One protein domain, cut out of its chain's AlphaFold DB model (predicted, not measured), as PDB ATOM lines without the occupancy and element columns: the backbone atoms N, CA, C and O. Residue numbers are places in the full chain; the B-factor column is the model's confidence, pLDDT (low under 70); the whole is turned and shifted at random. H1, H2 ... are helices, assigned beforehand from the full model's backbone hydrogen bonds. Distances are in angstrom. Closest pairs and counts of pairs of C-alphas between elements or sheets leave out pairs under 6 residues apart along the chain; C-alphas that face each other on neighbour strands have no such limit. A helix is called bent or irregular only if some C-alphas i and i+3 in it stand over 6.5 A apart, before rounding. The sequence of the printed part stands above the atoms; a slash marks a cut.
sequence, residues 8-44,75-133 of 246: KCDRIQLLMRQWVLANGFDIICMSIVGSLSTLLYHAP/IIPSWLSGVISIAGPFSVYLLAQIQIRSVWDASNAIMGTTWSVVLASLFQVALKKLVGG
ATOM      1  N   LYS A   8     160.864 111.988 154.321       78.69
ATOM      2  CA  LYS A   8     159.970 111.587 155.427       78.69
ATOM      3  C   LYS A   8     159.533 110.117 155.296       78.69
ATOM      4  O   LYS A   8     159.327 109.470 156.318       78.69
ATOM      5  N   CYS A   9     159.437 109.605 154.066       82.06
ATOM      6  CA  CYS A   9     159.148 108.201 153.785       82.06
ATOM      7  C   CYS A   9     160.229 107.258 154.320       82.06
ATOM      8  O   CYS A   9     159.877 106.292 154.990       82.06
ATOM      9  N   ASP A  10     161.513 107.548 154.100       84.19
ATOM     10  CA  ASP A  10     162.613 106.651 154.500       84.19
ATOM     11  C   ASP A  10     162.667 106.492 156.021       84.19
ATOM     12  O   ASP A  10     162.741 105.383 156.553       84.19
ATOM     13  N   ARG A  11     162.471 107.606 156.735       81.81
ATOM     14  CA  ARG A  11     162.421 107.630 158.201       81.81
ATOM     15  C   ARG A  11     161.236 106.832 158.758       81.81
ATOM     16  O   ARG A  11     161.365 106.157 159.780       81.81
ATOM     17  N   ILE A  12     160.080 106.891 158.088       82.31
ATOM     18  CA  ILE A  12     158.888 106.109 158.450       82.31
ATOM     19  C   ILE A  12     159.111 104.622 158.160       82.31
ATOM     20  O   ILE A  12     158.746 103.788 158.985       82.31
ATOM     21  N   GLN A  13     159.734 104.274 157.032       84.69
ATOM     22  CA  GLN A  13     160.037 102.884 156.681       84.69
ATOM     23  C   GLN A  13     161.008 102.241 157.676       84.69
ATOM     24  O   GLN A  13     160.786 101.109 158.107       84.69
ATOM     25  N   LEU A  14     162.046 102.969 158.095       85.38
ATOM     26  CA  LEU A  14     162.994 102.518 159.117       85.38
ATOM     27  C   LEU A  14     162.304 102.277 160.463       85.38
ATOM     28  O   LEU A  14     162.497 101.224 161.073       85.38
ATOM     29  N   LEU A  15     161.445 103.212 160.884       83.69
ATOM     30  CA  LEU A  15     160.654 103.086 162.108       83.69
ATOM     31  C   LEU A  15     159.697 101.890 162.044       83.69
ATOM     32  O   LEU A  15     159.648 101.096 162.981       83.69
ATOM     33  N   MET A  16     158.982 101.714 160.930       81.69
ATOM     34  CA  MET A  16     158.071 100.584 160.725       81.69
ATOM     35  C   MET A  16     158.810  99.249 160.745       81.69
ATOM     36  O   MET A  16     158.362  98.307 161.392       81.69
ATOM     37  N   ARG A  17     159.974  99.158 160.093       86.06
ATOM     38  CA  ARG A  17     160.786  97.937 160.094       86.06
ATOM     39  C   ARG A  17     161.264  97.582 161.502       86.06
ATOM     40  O   ARG A  17     161.156  96.427 161.898       86.06
ATOM     41  N   GLN A  18     161.759  98.557 162.264       87.88
ATOM     42  CA  GLN A  18     162.157  98.346 163.660       87.88
ATOM     43  C   GLN A  18     160.966  97.929 164.528       87.88
ATOM     44  O   GLN A  18     161.083  97.013 165.339       87.88
ATOM     45  N   TRP A  19     159.805  98.548 164.316       86.69
ATOM     46  CA  TRP A  19     158.584  98.234 165.045       86.69
ATOM     47  C   TRP A  19     158.077  96.814 164.763       86.69
ATOM     48  O   TRP A  19     157.762  96.090 165.707       86.69
ATOM     49  N   VAL A  20     158.042  96.392 163.493       86.94
ATOM     50  CA  VAL A  20     157.626  95.034 163.097       86.94
ATOM     51  C   VAL A  20     158.593  93.988 163.637       86.94
ATOM     52  O   VAL A  20     158.154  92.956 164.132       86.94
ATOM     53  N   LEU A  21     159.902  94.245 163.589       87.12
ATOM     54  CA  LEU A  21     160.889  93.320 164.151       87.12
ATOM     55  C   LEU A  21     160.758  93.192 165.675       87.12
ATOM     56  O   LEU A  21     160.933  92.098 166.202       87.12
ATOM     57  N   ALA A  22     160.419  94.280 166.372       87.25
ATOM     58  CA  ALA A  22     160.239  94.274 167.822       87.25
ATOM     59  C   ALA A  22     158.919  93.618 168.268       87.25
ATOM     60  O   ALA A  22     158.914  92.872 169.239       87.25
ATOM     61  N   ASN A  23     157.811  93.875 167.565       90.31
ATOM     62  CA  ASN A  23     156.463  93.454 167.980       90.31
ATOM     63  C   ASN A  23     155.923  92.248 167.191       90.31
ATOM     64  O   ASN A  23     154.827  91.765 167.469       90.31
ATOM     65  N   GLY A  24     156.652  91.759 166.186       88.38
ATOM     66  CA  GLY A  24     156.170  90.712 165.283       88.38
ATOM     67  C   GLY A  24     155.835  89.407 166.004       88.38
ATOM     68  O   GLY A  24     154.792  88.811 165.740       88.38
ATOM     69  N   PHE A  25     156.676  88.996 166.957       92.19
ATOM     70  CA  PHE A  25     156.416  87.819 167.788       92.19
ATOM     71  C   PHE A  25     155.136  87.984 168.622       92.19
ATOM     72  O   PHE A  25     154.283  87.095 168.625       92.19
ATOM     73  N   ASP A  26     154.948  89.153 169.237       91.69
ATOM     74  CA  ASP A  26     153.763  89.445 170.047       91.69
ATOM     75  C   ASP A  26     152.477  89.415 169.214       91.69
ATOM     76  O   ASP A  26     151.468  88.867 169.657       91.69
ATOM     77  N   ILE A  27     152.506  89.926 167.978       91.31
ATOM     78  CA  ILE A  27     151.353  89.891 167.062       91.31
ATOM     79  C   ILE A  27     150.971  88.447 166.708       91.31
ATOM     80  O   ILE A  27     149.783  88.113 166.652       91.31
ATOM     81  N   ILE A  28     151.954  87.570 166.496       94.06
ATOM     82  CA  ILE A  28     151.705  86.148 166.229       94.06
ATOM     83  C   ILE A  28     151.091  85.479 167.464       94.06
ATOM     84  O   ILE A  28     150.076  84.795 167.352       94.06
ATOM     85  N   CYS A  29     151.634  85.720 168.658       94.12
ATOM     86  CA  CYS A  29     151.039  85.209 169.892       94.12
ATOM     87  C   CYS A  29     149.602  85.723 170.095       94.12
ATOM     88  O   CYS A  29     148.714  84.948 170.457       94.12
ATOM     89  N   MET A  30     149.342  86.998 169.796       92.81
ATOM     90  CA  MET A  30     148.004  87.597 169.820       92.81
ATOM     91  C   MET A  30     147.022  86.914 168.881       92.81
ATOM     92  O   MET A  30     145.895  86.620 169.288       92.81
ATOM     93  N   SER A  31     147.440  86.628 167.650       93.44
ATOM     94  CA  SER A  31     146.578  85.963 166.676       93.44
ATOM     95  C   SER A  31     146.268  84.522 167.089       93.44
ATOM     96  O   SER A  31     145.115  84.099 166.978       93.44
ATOM     97  N   ILE A  32     147.240  83.797 167.652       95.81
ATOM     98  CA  ILE A  32     147.051  82.429 168.155       95.81
ATOM     99  C   ILE A  32     146.054  82.422 169.316       95.81
ATOM    100  O   ILE A  32     145.090  81.655 169.297       95.81
ATOM    101  N   VAL A  33     146.228  83.304 170.305       94.19
ATOM    102  CA  VAL A  33     145.322  83.391 171.461       94.19
ATOM    103  C   VAL A  33     143.915  83.831 171.039       94.19
ATOM    104  O   VAL A  33     142.924  83.260 171.502       94.19
ATOM    105  N   GLY A  34     143.803  84.802 170.127       91.62
ATOM    106  CA  GLY A  34     142.517  85.237 169.574       91.62
ATOM    107  C   GLY A  34     141.803  84.125 168.794       91.62
ATOM    108  O   GLY A  34     140.596  83.914 168.962       91.62
ATOM    109  N   SER A  35     142.555  83.353 168.007       92.88
ATOM    110  CA  SER A  35     142.040  82.193 167.272       92.88
ATOM    111  C   SER A  35     141.582  81.092 168.224       92.88
ATOM    112  O   SER A  35     140.480  80.572 168.071       92.88
ATOM    113  N   LEU A  36     142.365  80.799 169.267       93.62
ATOM    114  CA  LEU A  36     141.996  79.843 170.310       93.62
ATOM    115  C   LEU A  36     140.711  80.268 171.034       93.62
ATOM    116  O   LEU A  36     139.823  79.447 171.253       93.62
ATOM    117  N   SER A  37     140.569  81.554 171.361       89.19
ATOM    118  CA  SER A  37     139.346  82.088 171.972       89.19
ATOM    119  C   SER A  37     138.125  81.903 171.062       89.19
ATOM    120  O   SER A  37     137.065  81.485 171.531       89.19
ATOM    121  N   THR A  38     138.283  82.146 169.758       87.94
ATOM    122  CA  THR A  38     137.224  81.949 168.755       87.94
ATOM    123  C   THR A  38     136.871  80.470 168.594       87.94
ATOM    124  O   THR A  38     135.695  80.107 168.567       87.94
ATOM    125  N   LEU A  39     137.873  79.593 168.578       90.44
ATOM    126  CA  LEU A  39     137.678  78.150 168.511       90.44
ATOM    127  C   LEU A  39     136.895  77.638 169.730       90.44
ATOM    128  O   LEU A  39     135.893  76.940 169.580       90.44
ATOM    129  N   LEU A  40     137.282  78.062 170.936       88.19
ATOM    130  CA  LEU A  40     136.572  77.725 172.173       88.19
ATOM    131  C   LEU A  40     135.142  78.283 172.210       88.19
ATOM    132  O   LEU A  40     134.257  77.685 172.826       88.19
ATOM    133  N   TYR A  41     134.888  79.420 171.558       83.94
ATOM    134  CA  TYR A  41     133.544  79.986 171.467       83.94
ATOM    135  C   TYR A  41     132.597  79.066 170.679       83.94
ATOM    136  O   TYR A  41     131.478  78.807 171.142       83.94
ATOM    137  N   HIS A  42     133.065  78.529 169.548       83.06
ATOM    138  CA  HIS A  42     132.292  77.638 168.677       83.06
ATOM    139  C   HIS A  42     132.252  76.176 169.142       83.06
ATOM    140  O   HIS A  42     131.348  75.445 168.743       83.06
ATOM    141  N   ALA A  43     133.168  75.759 170.015       84.00
ATOM    142  CA  ALA A  43     133.180  74.408 170.565       84.00
ATOM    143  C   ALA A  43     131.902  74.075 171.382       84.00
ATOM    144  O   ALA A  43     131.317  74.963 172.037       84.00
ATOM    145  N   PRO A  44     131.455  72.800 171.385       77.12
ATOM    146  CA  PRO A  44     130.358  72.330 172.237       77.12
ATOM    147  C   PRO A  44     130.691  72.496 173.734       77.12
ATOM    148  O   PRO A  44     131.840  72.724 174.107       77.12
ATOM    149  N   ILE A  75     118.691  94.139 173.443       83.88
ATOM    150  CA  ILE A  75     118.577  95.567 173.077       83.88
ATOM    151  C   ILE A  75     119.796  96.034 172.270       83.88
ATOM    152  O   ILE A  75     119.668  96.805 171.326       83.88
ATOM    153  N   ILE A  76     120.991  95.559 172.636       81.81
ATOM    154  CA  ILE A  76     122.241  95.865 171.937       81.81
ATOM    155  C   ILE A  76     122.843  94.546 171.458       81.81
ATOM    156  O   ILE A  76     123.042  93.638 172.278       81.81
ATOM    157  N   PRO A  77     123.166  94.409 170.160       81.50
ATOM    158  CA  PRO A  77     123.777  93.193 169.666       81.50
ATOM    159  C   PRO A  77     125.167  93.003 170.289       81.50
ATOM    160  O   PRO A  77     125.928  93.949 170.502       81.50
ATOM    161  N   SER A  78     125.517  91.752 170.584       78.75
ATOM    162  CA  SER A  78     126.740  91.419 171.323       78.75
ATOM    163  C   SER A  78     128.024  91.860 170.617       78.75
ATOM    164  O   SER A  78     128.997  92.196 171.288       78.75
ATOM    165  N   TRP A  79     128.027  91.872 169.280       79.12
ATOM    166  CA  TRP A  79     129.168  92.335 168.488       79.12
ATOM    167  C   TRP A  79     129.378  93.846 168.650       79.12
ATOM    168  O   TRP A  79     130.504  94.277 168.886       79.12
ATOM    169  N   LEU A  80     128.298  94.636 168.642       82.25
ATOM    170  CA  LEU A  80     128.363  96.090 168.786       82.25
ATOM    171  C   LEU A  80     128.882  96.488 170.169       82.25
ATOM    172  O   LEU A  80     129.746  97.352 170.285       82.25
ATOM    173  N   SER A  81     128.421  95.803 171.220       81.62
ATOM    174  CA  SER A  81     128.946  96.011 172.574       81.62
ATOM    175  C   SER A  81     130.453  95.727 172.662       81.62
ATOM    176  O   SER A  81     131.168  96.463 173.340       81.62
ATOM    177  N   GLY A  82     130.945  94.700 171.960       81.94
ATOM    178  CA  GLY A  82     132.377  94.399 171.879       81.94
ATOM    179  C   GLY A  82     133.171  95.494 171.166       81.94
ATOM    180  O   GLY A  82     134.183  95.951 171.692       81.94
ATOM    181  N   VAL A  83     132.678  95.965 170.016       85.25
ATOM    182  CA  VAL A  83     133.316  97.041 169.238       85.25
ATOM    183  C   VAL A  83     133.430  98.322 170.062       85.25
ATOM    184  O   VAL A  83     134.512  98.896 170.140       85.25
ATOM    185  N   ILE A  84     132.357  98.734 170.744       85.88
ATOM    186  CA  ILE A  84     132.361  99.943 171.585       85.88
ATOM    187  C   ILE A  84     133.374  99.812 172.733       85.88
ATOM    188  O   ILE A  84     134.096 100.761 173.035       85.88
ATOM    189  N   SER A  85     133.475  98.625 173.339       81.25
ATOM    190  CA  SER A  85     134.419  98.362 174.431       81.25
ATOM    191  C   SER A  85     135.886  98.470 174.006       81.25
ATOM    192  O   SER A  85     136.720  98.806 174.842       81.25
ATOM    193  N   ILE A  86     136.212  98.183 172.742       82.81
ATOM    194  CA  ILE A  86     137.575  98.298 172.199       82.81
ATOM    195  C   ILE A  86     137.824  99.717 171.678       82.81
ATOM    196  O   ILE A  86     138.875 100.301 171.935       82.81
ATOM    197  N   ALA A  87     136.841 100.307 170.998       85.88
ATOM    198  CA  ALA A  87     136.946 101.651 170.438       85.88
ATOM    199  C   ALA A  87     137.135 102.730 171.521       85.88
ATOM    200  O   ALA A  87     137.854 103.704 171.293       85.88
ATOM    201  N   GLY A  88     136.539 102.545 172.705       87.69
ATOM    202  CA  GLY A  88     136.667 103.458 173.847       87.69
ATOM    203  C   GLY A  88     138.121 103.769 174.236       87.69
ATOM    204  O   GLY A  88     138.549 104.913 174.077       87.69
ATOM    205  N   PRO A  89     138.910 102.786 174.717       84.31
ATOM    206  CA  PRO A  89     140.302 103.020 175.104       84.31
ATOM    207  C   PRO A  89     141.178 103.473 173.926       84.31
ATOM    208  O   PRO A  89     142.013 104.357 174.100       84.31
ATOM    209  N   PHE A  90     140.943 102.957 172.715       86.19
ATOM    210  CA  PHE A  90     141.683 103.374 171.517       86.19
ATOM    211  C   PHE A  90     141.508 104.868 171.223       86.19
ATOM    212  O   PHE A  90     142.486 105.563 170.951       86.19
ATOM    213  N   SER A  91     140.284 105.385 171.352       86.44
ATOM    214  CA  SER A  91     139.998 106.811 171.160       86.44
ATOM    215  C   SER A  91     140.762 107.684 172.161       86.44
ATOM    216  O   SER A  91     141.303 108.722 171.789       86.44
ATOM    217  N   VAL A  92     140.878 107.241 173.420       87.31
ATOM    218  CA  VAL A  92     141.642 107.957 174.457       87.31
ATOM    219  C   VAL A  92     143.132 108.003 174.115       87.31
ATOM    220  O   VAL A  92     143.744 109.065 174.229       87.31
ATOM    221  N   TYR A  93     143.715 106.896 173.644       85.31
ATOM    222  CA  TYR A  93     145.122 106.883 173.232       85.31
ATOM    223  C   TYR A  93     145.387 107.818 172.056       85.31
ATOM    224  O   TYR A  93     146.394 108.522 172.074       85.31
ATOM    225  N   LEU A  94     144.480 107.871 171.074       82.75
ATOM    226  CA  LEU A  94     144.595 108.770 169.921       82.75
ATOM    227  C   LEU A  94     144.494 110.246 170.324       82.75
ATOM    228  O   LEU A  94     145.282 111.060 169.848       82.75
ATOM    229  N   LEU A  95     143.589 110.597 171.242       84.25
ATOM    230  CA  LEU A  95     143.491 111.965 171.762       84.25
ATOM    231  C   LEU A  95     144.741 112.363 172.561       84.25
ATOM    232  O   LEU A  95     145.221 113.488 172.428       84.25
ATOM    233  N   ALA A  96     145.326 111.432 173.322       82.81
ATOM    234  CA  ALA A  96     146.592 111.663 174.017       82.81
ATOM    235  C   ALA A  96     147.765 111.906 173.042       82.81
ATOM    236  O   ALA A  96     148.677 112.675 173.358       82.81
ATOM    237  N   GLN A  97     147.727 111.343 171.826       78.38
ATOM    238  CA  GLN A  97     148.777 111.575 170.822       78.38
ATOM    239  C   GLN A  97     148.893 113.029 170.374       78.38
ATOM    240  O   GLN A  97     149.989 113.465 170.013       78.38
ATOM    241  N   ILE A  98     147.806 113.799 170.454       75.62
ATOM    242  CA  ILE A  98     147.811 115.228 170.119       75.62
ATOM    243  C   ILE A  98     148.795 115.989 171.027       75.62
ATOM    244  O   ILE A  98     149.420 116.955 170.588       75.62
ATOM    245  N   GLN A  99     148.985 115.524 172.267       76.94
ATOM    246  CA  GLN A  99     149.864 116.156 173.252       76.94
ATOM    247  C   GLN A  99     151.295 115.608 173.232       76.94
ATOM    248  O   GLN A  99     152.241 116.379 173.375       76.94
ATOM    249  N   ILE A 100     151.463 114.294 173.052       75.12
ATOM    250  CA  ILE A 100     152.762 113.616 173.229       75.12
ATOM    251  C   ILE A 100     153.606 113.647 171.949       75.12
ATOM    252  O   ILE A 100     154.832 113.607 172.025       75.12
ATOM    253  N   ARG A 101     152.970 113.745 170.767       76.56
ATOM    254  CA  ARG A 101     153.629 113.735 169.443       76.56
ATOM    255  C   ARG A 101     154.667 112.610 169.262       76.56
ATOM    256  O   ARG A 101     155.610 112.765 168.488       76.56
ATOM    257  N   SER A 102     154.494 111.474 169.942       77.88
ATOM    258  CA  SER A 102     155.405 110.329 169.863       77.88
ATOM    259  C   SER A 102     154.660 109.067 169.448       77.88
ATOM    260  O   SER A 102     153.920 108.471 170.227       77.88
ATOM    261  N   VAL A 103     154.912 108.626 168.215       76.50
ATOM    262  CA  VAL A 103     154.299 107.420 167.631       76.50
ATOM    263  C   VAL A 103     154.677 106.156 168.411       76.50
ATOM    264  O   VAL A 103     153.864 105.246 168.532       76.50
ATOM    265  N   TRP A 104     155.882 106.116 168.985       80.75
ATOM    266  CA  TRP A 104     156.380 104.946 169.711       80.75
ATOM    267  C   TRP A 104     155.621 104.693 171.020       80.75
ATOM    268  O   TRP A 104     155.330 103.552 171.373       80.75
ATOM    269  N   ASP A 105     155.252 105.761 171.728       80.56
ATOM    270  CA  ASP A 105     154.491 105.655 172.977       80.56
ATOM    271  C   ASP A 105     153.032 105.253 172.694       80.56
ATOM    272  O   ASP A 105     152.453 104.411 173.382       80.56
ATOM    273  N   ALA A 106     152.473 105.766 171.588       81.50
ATOM    274  CA  ALA A 106     151.164 105.372 171.070       81.50
ATOM    275  C   ALA A 106     151.064 103.871 170.807       81.50
ATOM    276  O   ALA A 106     150.131 103.207 171.266       81.50
ATOM    277  N   SER A 107     152.028 103.337 170.054       84.25
ATOM    278  CA  SER A 107     151.999 101.944 169.632       84.25
ATOM    279  C   SER A 107     152.128 101.000 170.819       84.25
ATOM    280  O   SER A 107     151.392 100.021 170.892       84.25
ATOM    281  N   ASN A 108     152.987 101.319 171.791       86.12
ATOM    282  CA  ASN A 108     153.168 100.480 172.976       86.12
ATOM    283  C   ASN A 108     151.904 100.449 173.853       86.12
ATOM    284  O   ASN A 108     151.516  99.386 174.340       86.12
ATOM    285  N   ALA A 109     151.213 101.586 173.997       86.75
ATOM    286  CA  ALA A 109     149.940 101.649 174.716       86.75
ATOM    287  C   ALA A 109     148.833 100.820 174.033       86.75
ATOM    288  O   ALA A 109     148.093 100.084 174.696       86.75
ATOM    289  N   ILE A 110     148.743 100.896 172.700       87.00
ATOM    290  CA  ILE A 110     147.780 100.120 171.906       87.00
ATOM    291  C   ILE A 110     148.081  98.619 171.999       87.00
ATOM    292  O   ILE A 110     147.163  97.827 172.221       87.00
ATOM    293  N   MET A 111     149.352  98.222 171.889       88.19
ATOM    294  CA  MET A 111     149.771  96.822 172.014       88.19
ATOM    295  C   MET A 111     149.418  96.253 173.394       88.19
ATOM    296  O   MET A 111     148.765  95.211 173.482       88.19
ATOM    297  N   GLY A 112     149.736  96.967 174.481       88.38
ATOM    298  CA  GLY A 112     149.401  96.526 175.841       88.38
ATOM    299  C   GLY A 112     147.893  96.376 176.082       88.38
ATOM    300  O   GLY A 112     147.436  95.421 176.722       88.38
ATOM    301  N   THR A 113     147.094  97.282 175.517       88.00
ATOM    302  CA  THR A 113     145.627  97.223 175.627       88.00
ATOM    303  C   THR A 113     145.054  96.067 174.823       88.00
ATOM    304  O   THR A 113     144.200  95.332 175.320       88.00
ATOM    305  N   THR A 114     145.557  95.865 173.606       89.12
ATOM    306  CA  THR A 114     145.158  94.745 172.748       89.12
ATOM    307  C   THR A 114     145.432  93.423 173.453       89.12
ATOM    308  O   THR A 114     144.552  92.562 173.498       89.12
ATOM    309  N   TRP A 115     146.591  93.295 174.110       90.50
ATOM    310  CA  TRP A 115     146.915  92.084 174.859       90.50
ATOM    311  C   TRP A 115     145.942  91.810 175.998       90.50
ATOM    312  O   TRP A 115     145.438  90.697 176.155       90.50
ATOM    313  N   SER A 116     145.627  92.863 176.749       90.06
ATOM    314  CA  SER A 116     144.700  92.796 177.872       90.06
ATOM    315  C   SER A 116     143.312  92.328 177.429       90.06
ATOM    316  O   SER A 116     142.718  91.466 178.076       90.06
ATOM    317  N   VAL A 117     142.801  92.847 176.307       87.75
ATOM    318  CA  VAL A 117     141.479  92.473 175.779       87.75
ATOM    319  C   VAL A 117     141.467  91.037 175.253       87.75
ATOM    320  O   VAL A 117     140.542  90.293 175.578       87.75
ATOM    321  N   VAL A 118     142.484  90.632 174.486       90.38
ATOM    322  CA  VAL A 118     142.585  89.277 173.909       90.38
ATOM    323  C   VAL A 118     142.690  88.213 175.005       90.38
ATOM    324  O   VAL A 118     142.001  87.188 174.969       90.38
ATOM    325  N   LEU A 119     143.500  88.462 176.032       90.38
ATOM    326  CA  LEU A 119     143.625  87.537 177.151       90.38
ATOM    327  C   LEU A 119     142.340  87.506 177.993       90.38
ATOM    328  O   LEU A 119     141.858  86.434 178.367       90.38
ATOM    329  N   ALA A 120     141.722  88.668 178.236       88.19
ATOM    330  CA  ALA A 120     140.441  88.741 178.928       88.19
ATOM    331  C   ALA A 120     139.329  87.998 178.173       88.19
ATOM    332  O   ALA A 120     138.505  87.343 178.814       88.19
ATOM    333  N   SER A 121     139.284  88.056 176.837       87.50
ATOM    334  CA  SER A 121     138.294  87.306 176.058       87.50
ATOM    335  C   SER A 121     138.519  85.800 176.149       87.50
ATOM    336  O   SER A 121     137.543  85.065 176.325       87.50
ATOM    337  N   LEU A 122     139.775  85.338 176.123       89.75
ATOM    338  CA  LEU A 122     140.095  83.926 176.336       89.75
ATOM    339  C   LEU A 122     139.577  83.450 177.698       89.75
ATOM    340  O   LEU A 122     138.814  82.488 177.753       89.75
ATOM    341  N   PHE A 123     139.908  84.160 178.781       87.44
ATOM    342  CA  PHE A 123     139.435  83.805 180.122       87.44
ATOM    343  C   PHE A 123     137.912  83.861 180.238       87.44
ATOM    344  O   PHE A 123     137.303  82.960 180.809       87.44
ATOM    345  N   GLN A 124     137.266  84.877 179.661       87.12
ATOM    346  CA  GLN A 124     135.808  84.977 179.670       87.12
ATOM    347  C   GLN A 124     135.140  83.790 178.977       87.12
ATOM    348  O   GLN A 124     134.098  83.334 179.442       87.12
ATOM    349  N   VAL A 125     135.678  83.326 177.847       86.06
ATOM    350  CA  VAL A 125     135.132  82.170 177.123       86.06
ATOM    351  C   VAL A 125     135.447  80.876 177.870       86.06
ATOM    352  O   VAL A 125     134.543  80.068 178.064       86.06
ATOM    353  N   ALA A 126     136.675  80.713 178.361       87.06
ATOM    354  CA  ALA A 126     137.089  79.530 179.108       87.06
ATOM    355  C   ALA A 126     136.249  79.343 180.381       87.06
ATOM    356  O   ALA A 126     135.664  78.284 180.582       87.06
ATOM    357  N   LEU A 127     136.089  80.393 181.192       86.12
ATOM    358  CA  LEU A 127     135.280  80.347 182.414       86.12
ATOM    359  C   LEU A 127     133.802  80.087 182.122       86.12
ATOM    360  O   LEU A 127     133.161  79.333 182.845       86.12
ATOM    361  N   LYS A 128     133.263  80.664 181.041       82.25
ATOM    362  CA  LYS A 128     131.888  80.391 180.596       82.25
ATOM    363  C   LYS A 128     131.661  78.913 180.320       82.25
ATOM    364  O   LYS A 128     130.606  78.410 180.681       82.25
ATOM    365  N   LYS A 129     132.640  78.251 179.702       81.06
ATOM    366  CA  LYS A 129     132.571  76.830 179.349       81.06
ATOM    367  C   LYS A 129     132.904  75.907 180.527       81.06
ATOM    368  O   LYS A 129     132.357  74.814 180.578       81.06
ATOM    369  N   LEU A 130     133.773  76.338 181.449       80.62
ATOM    370  CA  LEU A 130     134.222  75.543 182.599       80.62
ATOM    371  C   LEU A 130     133.246  75.591 183.778       80.62
ATOM    372  O   LEU A 130     132.944  74.560 184.364       80.62
ATOM    373  N   VAL A 131     132.774  76.781 184.158       80.00
ATOM    374  CA  VAL A 131     131.851  76.913 185.296       80.00
ATOM    375  C   VAL A 131     130.475  76.384 184.901       80.00
ATOM    376  O   VAL A 131     129.842  75.672 185.680       80.00
ATOM    377  N   GLY A 132     130.036  76.714 183.680       70.81
ATOM    378  CA  GLY A 132     128.685  76.428 183.212       70.81
ATOM    379  C   GLY A 132     127.617  77.130 184.065       70.81
ATOM    380  O   GLY A 132     127.830  77.532 185.206       70.81
ATOM    381  N   GLY A 133     126.431  77.326 183.506       75.50
ATOM    382  CA  GLY A 133     125.310  77.876 184.261       75.50
ATOM    383  C   GLY A 133     124.136  78.220 183.368       75.50
ATOM    384  O   GLY A 133     124.310  78.842 182.319       75.50
TER     385      GLY A 133
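Overview. This is residues 8 to 44 and 75 to 133 of the 246 residues of an uncharacterized protein of Fusarium sp. AF-4 (UniProt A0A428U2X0). Picture a loose layer of three long helices laid lengthwise, with H3 between the other two: H2 folds back along one side of H3 as a helical hairpin, and H1b, the second arm of the bent helix H1, runs along the other side. The first arm, H1a, turns away from H1b at a steep tilt, and its residues 8 to 14 stick out free, as do residues 75 to 84 at the far end of H2 from the hairpin's turn. The printed part has 96 residues with three named helices, H1, H2 and H3 in that order along the chain, and no named strand; the class is all helix. The whole is loose, with a radius of gyration of the C-alphas of 16.8 A, and its spans of 55 by 31 by 17 A make it only just flat.

Along the chain. Begin with the longest helix, H1, residues 8 to 42, and find C-alpha 8 at (159.970, 111.587, 155.427). By its hydrogen bonds it was assigned as one helix, but it is bent: the C-alphas of residues 22 and 25 are 7.5 A apart. Its arm H1a, residues 8 to 22, measures 21.3 A, and its arm H1b, residues 25 to 42, measures 26.2 A. H3, residues 103 to 131, runs 41.8 A from C-alpha 103 at (154.299, 107.420, 167.631) to C-alpha 131 at (131.851, 76.913, 185.296). H2, residues 78 to 100, measures 34.3 A; it is neither bent nor irregular, but only just: C-alphas 86 and 89 are 6.2 A apart.

Arrangement. Look first at the bend, where the lines of H1a and H1b stand at a steep tilt of 62 degrees. H1b touches H3, and H3 touches H1b with residues 115 to 126 alone; the closest C-alphas are those of Ser 37 and Leu 122, 4.8 A apart. These two run the same way at a shallow tilt of 28 degrees. H1a touches no helix but is near H3, with 5 pairs of C-alphas within 10 A. Now move to H2, which touches H3 and forms a helical hairpin with it; their closest C-alphas, those of Tyr 93 and Ala 106, are 6.6 A apart. They run opposite ways at a shallow tilt of 22 degrees. H2 is apart from both H1a and H1b. In H1a, H1b and H3 every O i to N i+4 pair is within hydrogen-bond range, and in H2 16 of 19 are.

Size, cuts and confidence. Look for the two C-alphas farthest apart at Lys 8 and Gly 133, 56.3 A from each other. Residues 45 to 74 are cut out, and C-alphas 44 and 75 are 26.1 A apart across the cut, which lies in the link from H1 to H2. The link from H2 to H3 is tight, with 2 residues. The mean pLDDT of the printed part is 85.2, and no printed residue is under 70.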